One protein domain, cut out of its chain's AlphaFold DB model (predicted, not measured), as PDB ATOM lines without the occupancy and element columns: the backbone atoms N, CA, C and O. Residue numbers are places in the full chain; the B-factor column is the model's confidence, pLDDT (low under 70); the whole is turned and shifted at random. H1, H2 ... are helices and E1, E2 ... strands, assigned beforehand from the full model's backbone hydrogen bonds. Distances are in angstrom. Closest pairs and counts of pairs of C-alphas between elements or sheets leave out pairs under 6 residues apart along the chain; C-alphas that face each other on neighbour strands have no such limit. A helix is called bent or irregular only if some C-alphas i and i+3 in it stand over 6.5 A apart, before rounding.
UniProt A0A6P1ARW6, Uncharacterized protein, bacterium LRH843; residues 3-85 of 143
ATOM      1  N   ILE A   3     312.873 314.507 365.306       95.88
ATOM      2  CA  ILE A   3     313.731 315.621 365.723       95.88
ATOM      3  C   ILE A   3     314.526 316.062 364.498       95.88
ATOM      4  O   ILE A   3     315.062 315.212 363.777       95.88
ATOM      5  N   LEU A   4     314.594 317.368 364.261       96.62
ATOM      6  CA  LEU A   4     315.244 317.921 363.077       96.62
ATOM      7  C   LEU A   4     315.814 319.327 363.304       96.62
ATOM      8  O   LEU A   4     315.278 320.103 364.094       96.62
ATOM      9  N   TRP A   5     316.909 319.630 362.610       97.38
ATOM     10  CA  TRP A   5     317.637 320.901 362.680       97.38
ATOM     11  C   TRP A   5     318.421 321.154 361.382       97.38
ATOM     12  O   TRP A   5     318.542 320.259 360.538       97.38
ATOM     13  N   LEU A   6     318.946 322.371 361.221       96.44
ATOM     14  CA  LEU A   6     319.898 322.702 360.158       96.44
ATOM     15  C   LEU A   6     321.334 322.603 360.680       96.44
ATOM     16  O   LEU A   6     321.659 323.144 361.732       96.44
ATOM     17  N   GLU A   7     322.202 321.952 359.917       95.44
ATOM     18  CA  GLU A   7     323.647 321.912 360.139       95.44
ATOM     19  C   GLU A   7     324.342 322.244 358.814       95.44
ATOM     20  O   GLU A   7     324.242 321.479 357.857       95.44
ATOM     21  N   ASN A   8     325.027 323.393 358.737       92.44
ATOM     22  CA  ASN A   8     325.691 323.871 357.512       92.44
ATOM     23  C   ASN A   8     324.766 323.834 356.272       92.44
ATOM     24  O   ASN A   8     325.095 323.213 355.260       92.44
ATOM     25  N   ASP A   9     323.569 324.422 356.387       91.25
ATOM     26  CA  ASP A   9     322.498 324.430 355.369       91.25
ATOM     27  C   ASP A   9     321.937 323.053 354.965       91.25
ATOM     28  O   ASP A   9     321.124 322.944 354.039       91.25
ATOM     29  N   LYS A  10     322.327 321.983 355.664       96.75
ATOM     30  CA  LYS A  10     321.749 320.650 355.496       96.75
ATOM     31  C   LYS A  10     320.700 320.407 356.565       96.75
ATOM     32  O   LYS A  10     320.953 320.546 357.756       96.75
ATOM     33  N   LEU A  11     319.524 319.993 356.124       97.81
ATOM     34  CA  LEU A  11     318.464 319.509 356.986       97.81
ATOM     35  C   LEU A  11     318.828 318.109 357.481       97.81
ATOM     36  O   LEU A  11     319.004 317.186 356.683       97.81
ATOM     37  N   ILE A  12     318.933 317.962 358.798       98.06
ATOM     38  CA  ILE A  12     319.209 316.699 359.476       98.06
ATOM     39  C   ILE A  12     317.925 316.228 360.152       98.06
ATOM     40  O   ILE A  12     317.325 316.976 360.918       98.06
ATOM     41  N   ILE A  13     317.496 314.995 359.873       98.00
ATOM     42  CA  ILE A  13     316.240 314.437 360.385       98.00
ATOM     43  C   ILE A  13     316.505 313.086 361.052       98.00
ATOM     44  O   ILE A  13     317.126 312.188 360.472       98.00
ATOM     45  N   ARG A  14     315.985 312.921 362.270       97.44
ATOM     46  CA  ARG A  14     315.976 311.657 363.014       97.44
ATOM     47  C   ARG A  14     314.569 311.314 363.471       97.44
ATOM     48  O   ARG A  14     313.849 312.176 363.964       97.44
ATOM     49  N   GLN A  15     314.199 310.043 363.368       95.31
ATOM     50  CA  GLN A  15     312.888 309.543 363.775       95.31
ATOM     51  C   GLN A  15     313.039 308.455 364.837       95.31
ATOM     52  O   GLN A  15     313.774 307.487 364.662       95.31
ATOM     53  N   THR A  16     312.334 308.603 365.959       93.06
ATOM     54  CA  THR A  16     312.355 307.605 367.035       93.06
ATOM     55  C   THR A  16     311.831 306.262 366.533       93.06
ATOM     56  O   THR A  16     310.723 306.198 366.004       93.06
ATOM     57  N   GLY A  17     312.596 305.193 366.763       93.56
ATOM     58  CA  GLY A  17     312.254 303.834 366.329       93.56
ATOM     59  C   GLY A  17     312.727 303.480 364.916       93.56
ATOM     60  O   GLY A  17     312.653 302.314 364.546       93.56
ATOM     61  N   THR A  18     313.268 304.441 364.159       95.81
ATOM     62  CA  THR A  18     313.848 304.212 362.830       95.81
ATOM     63  C   THR A  18     315.360 304.455 362.896       95.81
ATOM     64  O   THR A  18     315.779 305.558 363.255       95.81
ATOM     65  N   PRO A  19     316.212 303.460 362.593       96.69
ATOM     66  CA  PRO A  19     317.656 303.613 362.722       96.69
ATOM     67  C   PRO A  19     318.230 304.574 361.674       96.69
ATOM     68  O   PRO A  19     317.760 304.651 360.538       96.69
ATOM     69  N   GLY A  20     319.309 305.264 362.043       97.44
ATOM     70  CA  GLY A  20     320.062 306.131 361.140       97.44
ATOM     71  C   GLY A  20     319.622 307.594 361.163       97.44
ATOM     72  O   GLY A  20     319.171 308.136 362.171       97.44
ATOM     73  N   THR A  21     319.877 308.292 360.063       98.12
ATOM     74  CA  THR A  21     319.609 309.724 359.898       98.12
ATOM     75  C   THR A  21     319.348 309.984 358.424       98.12
ATOM     76  O   THR A  21     319.987 309.359 357.575       98.12
ATOM     77  N   LEU A  22     318.434 310.901 358.136       98.25
ATOM     78  CA  LEU A  22     318.204 311.434 356.803       98.25
ATOM     79  C   LEU A  22     318.841 312.822 356.721       98.25
ATOM     80  O   LEU A  22     318.653 313.646 357.619       98.25
ATOM     81  N   ARG A  23     319.612 313.066 355.663       98.31
ATOM     82  CA  ARG A  23     320.240 314.356 355.375       98.31
ATOM     83  C   ARG A  23     319.751 314.866 354.038       98.31
ATOM     84  O   ARG A  23     319.746 314.126 353.055       98.31
ATOM     85  N   VAL A  24     319.354 316.129 354.015       98.25
ATOM     86  CA  VAL A  24     318.761 316.757 352.838       98.25
ATOM     87  C   VAL A  24     319.404 318.112 352.620       98.25
ATOM     88  O   VAL A  24     319.526 318.911 353.544       98.25
ATOM     89  N   GLN A  25     319.783 318.394 351.384       97.94
ATOM     90  CA  GLN A  25     320.252 319.707 350.964       97.94
ATOM     91  C   GLN A  25     319.447 320.158 349.747       97.94
ATOM     92  O   GLN A  25     319.122 319.338 348.886       97.94
ATOM     93  N   ARG A  26     319.115 321.451 349.669       97.31
ATOM     94  CA  ARG A  26     318.493 322.034 348.470       97.31
ATOM     95  C   ARG A  26     319.443 321.935 347.265       97.31
ATOM     96  O   ARG A  26     320.656 322.057 347.420       97.31
ATOM     97  N   GLY A  27     318.890 321.763 346.065       96.31
ATOM     98  CA  GLY A  27     319.654 321.474 344.838       96.31
ATOM     99  C   GLY A  27     319.824 319.970 344.617       96.31
ATOM    100  O   GLY A  27     319.213 319.202 345.321       96.31
ATOM    101  N   GLY A  28     320.612 319.502 343.647       95.88
ATOM    102  CA  GLY A  28     320.831 318.053 343.453       95.88
ATOM    103  C   GLY A  28     319.886 317.373 342.455       95.88
ATOM    104  O   GLY A  28     319.264 318.035 341.623       95.88
ATOM    105  N   MET A  29     319.852 316.038 342.453       95.69
ATOM    106  CA  MET A  29     319.207 315.254 341.382       95.69
ATOM    107  C   MET A  29     317.761 314.861 341.683       95.69
ATOM    108  O   MET A  29     316.955 314.810 340.756       95.69
ATOM    109  N   TRP A  30     317.419 314.601 342.948       97.69
ATOM    110  CA  TRP A  30     316.077 314.151 343.300       97.69
ATOM    111  C   TRP A  30     315.085 315.289 343.138       97.69
ATOM    112  O   TRP A  30     315.273 316.347 343.727       97.69
ATOM    113  N   THR A  31     314.040 315.078 342.346       97.88
ATOM    114  CA  THR A  31     313.001 316.077 342.092       97.88
ATOM    115  C   THR A  31     311.677 315.602 342.665       97.88
ATOM    116  O   THR A  31     311.248 314.487 342.367       97.88
ATOM    117  N   ASP A  32     311.040 316.428 343.490       96.12
ATOM    118  CA  ASP A  32     309.727 316.117 344.047       96.12
ATOM    119  C   ASP A  32     308.566 316.474 343.106       96.12
ATOM    120  O   ASP A  32     308.745 317.063 342.038       96.12
ATOM    121  N   GLU A  33     307.348 316.124 343.512       92.88
ATOM    122  CA  GLU A  33     306.114 316.392 342.759       92.88
ATOM    123  C   GLU A  33     305.796 317.884 342.558       92.88
ATOM    124  O   GLU A  33     305.005 318.236 341.682       92.88
ATOM    125  N   PHE A  34     306.446 318.775 343.313       94.19
ATOM    126  CA  PHE A  34     306.333 320.225 343.162       94.19
ATOM    127  C   PHE A  34     307.476 320.824 342.328       94.19
ATOM    128  O   PHE A  34     307.508 322.043 342.123       94.19
ATOM    129  N   GLY A  35     308.378 319.993 341.797       94.75
ATOM    130  CA  GLY A  35     309.518 320.397 340.973       94.75
ATOM    131  C   GLY A  35     310.716 320.912 341.773       94.75
ATOM    132  O   GLY A  35     311.610 321.536 341.202       94.75
ATOM    133  N   GLN A  36     310.741 320.695 343.086       96.12
ATOM    134  CA  GLN A  36     311.845 321.098 343.954       96.12
ATOM    135  C   GLN A  36     312.945 320.043 343.907       96.12
ATOM    136  O   GLN A  36     312.660 318.850 343.822       96.12
ATOM    137  N   ARG A  37     314.205 320.484 343.960       97.94
ATOM    138  CA  ARG A  37     315.371 319.608 343.809       97.94
ATOM    139  C   ARG A  37     316.123 319.446 345.122       97.94
ATOM    140  O   ARG A  37     316.392 320.450 345.788       97.94
ATOM    141  N   PHE A  38     316.483 318.202 345.439       98.00
ATOM    142  CA  PHE A  38     317.197 317.824 346.657       98.00
ATOM    143  C   PHE A  38     318.349 316.832 346.404       98.00
ATOM    144  O   PHE A  38     318.271 315.917 345.579       98.00
ATOM    145  N   THR A  39     319.432 317.006 347.157       97.31
ATOM    146  CA  THR A  39     320.422 315.962 347.421       97.31
ATOM    147  C   THR A  39     319.979 315.272 348.699       97.31
ATOM    148  O   THR A  39     319.733 315.944 349.702       97.31
ATOM    149  N   ILE A  40     319.836 313.948 348.652       96.69
ATOM    150  CA  ILE A  40     319.263 313.150 349.737       96.69
ATOM    151  C   ILE A  40     320.226 312.016 350.064       96.69
ATOM    152  O   ILE A  40     320.638 311.278 349.170       96.69
ATOM    153  N   GLU A  41     320.561 311.877 351.343       96.75
ATOM    154  CA  GLU A  41     321.485 310.864 351.848       96.75
ATOM    155  C   GLU A  41     320.943 310.223 353.130       96.75
ATOM    156  O   GLU A  41     320.378 310.896 353.995       96.75
ATOM    157  N   GLY A  42     321.189 308.923 353.294       97.19
ATOM    158  CA  GLY A  42     320.824 308.181 354.499       97.19
ATOM    159  C   GLY A  42     319.510 307.415 354.374       97.19
ATOM    160  O   GLY A  42     319.164 306.931 353.299       97.19
ATOM    161  N   ASN A  43     318.814 307.234 355.500       97.38
ATOM    162  CA  ASN A  43     317.653 306.348 355.572       97.38
ATOM    163  C   ASN A  43     316.371 307.052 355.087       97.38
ATOM    164  O   ASN A  43     315.881 307.953 355.765       97.38
ATOM    165  N   LEU A  44     315.821 306.616 353.950       95.88
ATOM    166  CA  LEU A  44     314.606 307.174 353.334       95.88
ATOM    167  C   LEU A  44     313.305 306.805 354.067       95.88
ATOM    168  O   LEU A  44     312.293 307.484 353.887       95.88
ATOM    169  N   ASP A  45     313.331 305.780 354.924       95.62
ATOM    170  CA  ASP A  45     312.185 305.434 355.774       95.62
ATOM    171  C   ASP A  45     311.882 306.567 356.766       95.62
ATOM    172  O   ASP A  45     310.735 306.775 357.172       95.62
ATOM    173  N   ILE A  46     312.910 307.343 357.136       95.31
ATOM    174  CA  ILE A  46     312.754 308.577 357.903       95.31
ATOM    175  C   ILE A  46     312.037 309.593 357.011       95.31
ATOM    176  O   ILE A  46     312.533 309.969 355.954       95.31
ATOM    177  N   GLY A  47     310.864 310.055 357.441       91.69
ATOM    178  CA  GLY A  47     310.034 310.941 356.616       91.69
ATOM    179  C   GLY A  47     309.250 310.220 355.512       91.69
ATOM    180  O   GLY A  47     308.673 310.893 354.662       91.69
ATOM    181  N   ALA A  48     309.186 308.881 355.546       94.12
ATOM    182  CA  ALA A  48     308.329 308.058 354.689       94.12
ATOM    183  C   ALA A  48     308.447 308.410 353.189       94.12
ATOM    184  O   ALA A  48     307.449 308.645 352.494       94.12
ATOM    185  N   LEU A  49     309.682 308.500 352.697       95.69
ATOM    186  CA  LEU A  49     309.972 308.926 351.333       95.69
ATOM    187  C   LEU A  49     309.945 307.739 350.379       95.69
ATOM    188  O   LEU A  49     310.486 306.674 350.666       95.69
ATOM    189  N   GLN A  50     309.371 307.949 349.199       95.31
ATOM    190  CA  GLN A  50     309.411 306.980 348.110       95.31
ATOM    191  C   GLN A  50     310.214 307.557 346.951       95.31
ATOM    192  O   GLN A  50     309.997 308.696 346.536       95.31
ATOM    193  N   THR A  51     311.136 306.770 346.406       93.62
ATOM    194  CA  THR A  51     311.995 307.192 345.298       93.62
ATOM    195  C   THR A  51     311.816 306.288 344.085       93.62
ATOM    196  O   THR A  51     311.583 305.085 344.205       93.62
ATOM    197  N   LYS A  52     311.926 306.865 342.883       93.06
ATOM    198  CA  LYS A  52     312.071 306.103 341.631       93.06
ATOM    199  C   LYS A  52     313.390 306.484 340.978       93.06
ATOM    200  O   LYS A  52     313.491 307.531 340.335       93.06
ATOM    201  N   SER A  53     314.394 305.634 341.168       86.31
ATOM    202  CA  SER A  53     315.786 305.921 340.805       86.31
ATOM    203  C   SER A  53     315.988 306.202 339.318       86.31
ATOM    204  O   SER A  53     316.755 307.092 338.979       86.31
ATOM    205  N   GLU A  54     315.249 305.532 338.429       87.81
ATOM    206  CA  GLU A  54     315.356 305.733 336.972       87.81
ATOM    207  C   GLU A  54     315.078 307.176 336.530       87.81
ATOM    208  O   GLU A  54     315.617 307.640 335.528       87.81
ATOM    209  N   LYS A  55     314.225 307.891 337.272       89.25
ATOM    210  CA  LYS A  55     313.793 309.259 336.949       89.25
ATOM    211  C   LYS A  55     314.280 310.291 337.959       89.25
ATOM    212  O   LYS A  55     313.885 311.448 337.859       89.25
ATOM    213  N   TYR A  56     315.065 309.870 338.953       94.00
ATOM    214  CA  TYR A  56     315.391 310.671 340.133       94.00
ATOM    215  C   TYR A  56     314.161 311.377 340.726       94.00
ATOM    216  O   TYR A  56     314.224 312.539 341.116       94.00
ATOM    217  N   SER A  57     313.013 310.695 340.778       96.31
ATOM    218  CA  SER A  57     311.788 311.288 341.321       96.31
ATOM    219  C   SER A  57     311.622 310.945 342.797       96.31
ATOM    220  O   SER A  57     311.792 309.782 343.175       96.31
ATOM    221  N   LEU A  58     311.224 311.933 343.589       96.38
ATOM    222  CA  LEU A  58     310.880 311.823 345.001       96.38
ATOM    223  C   LEU A  58     309.366 311.998 345.182       96.38
ATOM    224  O   LEU A  58     308.769 312.897 344.594       96.38
ATOM    225  N   HIS A  59     308.753 311.170 346.019       95.75
ATOM    226  CA  HIS A  59     307.351 311.294 346.403       95.75
ATOM    227  C   HIS A  59     307.193 311.196 347.923       95.75
ATOM    228  O   HIS A  59     307.880 310.410 348.586       95.75
ATOM    229  N   TYR A  60     306.278 312.000 348.464       95.25
ATOM    230  CA  TYR A  60     305.982 312.066 349.889       95.25
ATOM    231  C   TYR A  60     304.725 311.248 350.201       95.25
ATOM    232  O   TYR A  60     303.643 311.581 349.726       95.25
ATOM    233  N   SER A  61     304.843 310.195 351.015       94.12
ATOM    234  CA  SER A  61     303.693 309.314 351.302       94.12
ATOM    235  C   SER A  61     302.847 309.759 352.506       94.12
ATOM    236  O   SER A  61     301.614 309.785 352.442       94.12
ATOM    237  N   GLU A  62     303.500 310.139 353.608       93.56
ATOM    238  CA  GLU A  62     302.836 310.511 354.870       93.56
ATOM    239  C   GLU A  62     302.968 311.998 355.217       93.56
ATOM    240  O   GLU A  62     302.156 312.527 355.974       93.56
ATOM    241  N   TYR A  63     303.964 312.681 354.648       94.75
ATOM    242  CA  TYR A  63     304.319 314.059 354.997       94.75
ATOM    243  C   TYR A  63     304.422 314.932 353.732       94.75
ATOM    244  O   TYR A  63     305.513 315.088 353.183       94.75
ATOM    245  N   PRO A  64     303.301 315.466 353.214       95.12
ATOM    246  CA  PRO A  64     303.278 316.239 351.971       95.12
ATOM    247  C   PRO A  64     304.234 317.439 352.007       95.12
ATOM    248  O   PRO A  64     304.279 318.156 352.999       95.12
ATOM    249  N   ASP A  65     304.988 317.688 350.930       95.56
ATOM    250  CA  ASP A  65     305.922 318.830 350.816       95.56
ATOM    251  C   ASP A  65     306.930 318.954 351.986       95.56
ATOM    252  O   ASP A  65     307.364 320.057 352.336       95.56
ATOM    253  N   LEU A  66     307.289 317.823 352.616       95.75
ATOM    254  CA  LEU A  66     308.030 317.768 353.884       95.75
ATOM    255  C   LEU A  66     309.237 318.710 353.906       95.75
ATOM    256  O   LEU A  66     309.380 319.524 354.813       95.75
ATOM    257  N   PHE A  67     310.115 318.622 352.910       96.88
ATOM    258  CA  PHE A  67     311.378 319.356 352.948       96.88
ATOM    259  C   PHE A  67     311.192 320.862 352.854       96.88
ATOM    260  O   PHE A  67     311.868 321.595 353.572       96.88
ATOM    261  N   ASN A  68     310.277 321.346 352.017       94.94
ATOM    262  CA  ASN A  68     310.038 322.780 351.938       94.94
ATOM    263  C   ASN A  68     309.449 323.329 353.235       94.94
ATOM    264  O   ASN A  68     309.909 324.372 353.701       94.94
ATOM    265  N   GLN A  69     308.485 322.613 353.826       94.38
ATOM    266  CA  GLN A  69     307.917 322.986 355.119       94.38
ATOM    267  C   GLN A  69     309.012 323.084 356.186       94.38
ATOM    268  O   GLN A  69     309.096 324.085 356.891       94.38
ATOM    269  N   LEU A  70     309.900 322.086 356.256       95.69
ATOM    270  CA  LEU A  70     310.969 322.044 357.251       95.69
ATOM    271  C   LEU A  70     312.044 323.108 357.029       95.69
ATOM    272  O   LEU A  70     312.433 323.769 357.986       95.69
ATOM    273  N   PHE A  71     312.507 323.309 355.791       95.94
ATOM    274  CA  PHE A  71     313.451 324.389 355.496       95.94
ATOM    275  C   PHE A  71     312.842 325.755 355.824       95.94
ATOM    276  O   PHE A  71     313.510 326.580 356.434       95.94
ATOM    277  N   GLY A  72     311.578 325.994 355.462       93.25
ATOM    278  CA  GLY A  72     310.889 327.241 355.793       93.25
ATOM    279  C   GLY A  72     310.761 327.457 357.302       93.25
ATOM    280  O   GLY A  72     311.099 328.529 357.798       93.25
ATOM    281  N   ALA A  73     310.327 326.430 358.037       94.00
ATOM    282  CA  ALA A  73     310.143 326.505 359.482       94.00
ATOM    283  C   ALA A  73     311.470 326.701 360.232       94.00
ATOM    284  O   ALA A  73     311.558 327.564 361.101       94.00
ATOM    285  N   LEU A  74     312.521 325.958 359.878       95.38
ATOM    286  CA  LEU A  74     313.828 326.070 360.537       95.38
ATOM    287  C   LEU A  74     314.551 327.385 360.239       95.38
ATOM    288  O   LEU A  74     315.359 327.818 361.050       95.38
ATOM    289  N   SER A  75     314.265 328.023 359.105       92.25
ATOM    290  CA  SER A  75     314.814 329.340 358.764       92.25
ATOM    291  C   SER A  75     314.015 330.511 359.349       92.25
ATOM    292  O   SER A  75     314.352 331.659 359.073       92.25
ATOM    293  N   SER A  76     312.960 330.257 360.132       90.94
ATOM    294  CA  SER A  76     312.157 331.326 360.748       90.94
ATOM    295  C   SER A  76     312.882 332.050 361.889       90.94
ATOM    296  O   SER A  76     312.644 333.237 362.107       90.94
ATOM    297  N   HIS A  77     313.794 331.358 362.578       90.00
ATOM    298  CA  HIS A  77     314.597 331.881 363.683       90.00
ATOM    299  C   HIS A  77     316.017 331.292 363.659       90.00
ATOM    300  O   HIS A  77     316.252 330.222 363.090       90.00
ATOM    301  N   ASN A  78     316.964 331.976 364.305       89.06
ATOM    302  CA  ASN A  78     318.331 331.471 364.474       89.06
ATOM    303  C   ASN A  78     318.358 330.311 365.479       89.06
ATOM    304  O   ASN A  78     317.595 330.317 366.442       89.06
ATOM    305  N   ASP A  79     319.257 329.348 365.259       88.06
ATOM    306  CA  ASP A  79     319.507 328.214 366.164       88.06
ATOM    307  C   ASP A  79     318.244 327.398 366.511       88.06
ATOM    308  O   ASP A  79     318.010 326.996 367.651       88.06
ATOM    309  N   THR A  80     317.412 327.140 365.497       93.12
ATOM    310  CA  THR A  80     316.133 326.437 365.656       93.12
ATOM    311  C   THR A  80     316.292 324.916 365.589       93.12
ATOM    312  O   THR A  80     316.928 324.371 364.684       93.12
ATOM    313  N   MET A  81     315.612 324.212 366.496       94.81
ATOM    314  CA  MET A  81     315.352 322.774 366.419       94.81
ATOM    315  C   MET A  81     313.845 322.535 366.484       94.81
ATOM    316  O   MET A  81     313.144 323.159 367.278       94.81
ATOM    317  N   ILE A  82     313.347 321.601 365.679       94.94
ATOM    318  CA  ILE A  82     311.940 321.200 365.692       94.94
ATOM    319  C   ILE A  82     311.838 319.785 366.254       94.94
ATOM    320  O   ILE A  82     312.574 318.874 365.863       94.94
ATOM    321  N   VAL A  83     310.881 319.607 367.160       94.06
ATOM    322  CA  VAL A  83     310.503 318.320 367.740       94.06
ATOM    323  C   VAL A  83     309.019 318.115 367.477       94.06
ATOM    324  O   VAL A  83     308.210 318.997 367.737       94.06
ATOM    325  N   THR A  84     308.657 316.948 366.955       93.25
ATOM    326  CA  THR A  84     307.262 316.611 366.641       93.25
ATOM    327  C   THR A  84     306.725 315.531 367.567       93.25
ATOM    328  O   THR A  84     307.418 314.560 367.885       93.25
ATOM    329  N   ALA A  85     305.452 315.631 367.942       91.19
ATOM    330  CA  ALA A  85     304.758 314.519 368.575       91.19
ATOM    331  C   ALA A  85     304.634 313.316 367.614       91.19
ATOM    332  O   ALA A  85     304.838 313.410 366.401       91.19
TER     333      ALA A  85
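What this domain is: This is residues 3 to 85 of the 143 residues of an uncharacterized protein of bacterium LRH843 (UniProt A0A6P1ARW6). A strongly twisted sheet of five antiparallel strands has one short helix, H1, packed on it, and a small separate hairpin, E5 and E6, near the end of the sheet's bent strand E3. E3 bends by 107 degrees at residue 27, and its last residue, Thr 31, lies close to E6. The printed part has 83 residues with one named helix and seven named strands, in the order E1 E2 E3 E4 E5 E6 H1 E7, and its class is mostly strand. The large sheet runs E4 - E3 - E2 - E1 - E7. The whole is compact, with a radius of gyration of the C-alphas of 12.2 A and spans of 37 by 27 by 21 A.

Where its parts are: E1, residues 3 to 7, begins at C-alpha 3 at (313.731, 315.621, 365.723) and is 13.0 A long from first to last C-alpha. E2, residues 10 to 15, measures 16.4 A. E3, residues 22 to 31, is the longest strand by residues and measures 16.3 A. E4, residues 37 to 42, measures 16.6 A and ends at C-alpha 42 at (320.824, 308.181, 354.499). E5, residues 49 to 52, measures 10.3 A, and E6, residues 57 to 60, 10.4 A. H1, residues 66 to 74, measures 12.1 A. E7, residues 81 to 83, measures 6.7 A and ends at C-alpha 83 at (310.503, 318.320, 367.740).

How they stand to each other: E1 to E4 form a meander, each strand the antiparallel neighbour of the one before. In the hairpin E1 and E2, N 3 and O 14 are 2.9 A apart, within hydrogen-bond range. In the hairpin E2 and E3, N 11 and O 24 are 2.8 A apart. In the hairpin E3 and E4, N 23 and O 41 are 2.8 A apart. E4 and E7 are the edge strands, and E7 is antiparallel to E1 at 165 degrees, with N 82 and O 4 2.9 A apart. In the hairpin E5 and E6, N 59 and O 50 are 2.8 A apart. The closest C-alphas of E3 and E6, Thr 31 and Ser 57, are 5.0 A apart. E3 and E5 are only just apart, at 8.3 A. H1 is on the large sheet; its closest C-alphas to E1 are Leu 74 and Trp 5, 6.8 A. Every O i to N i+4 pair of H1 is within hydrogen-bond range.

The domain as a whole: The C-alphas farthest apart, Glu 54 and Asn 78, are 37.8 A apart. The printed part has no cut and no long link. The mean pLDDT of the printed part is 95.0, and no printed residue is under 70.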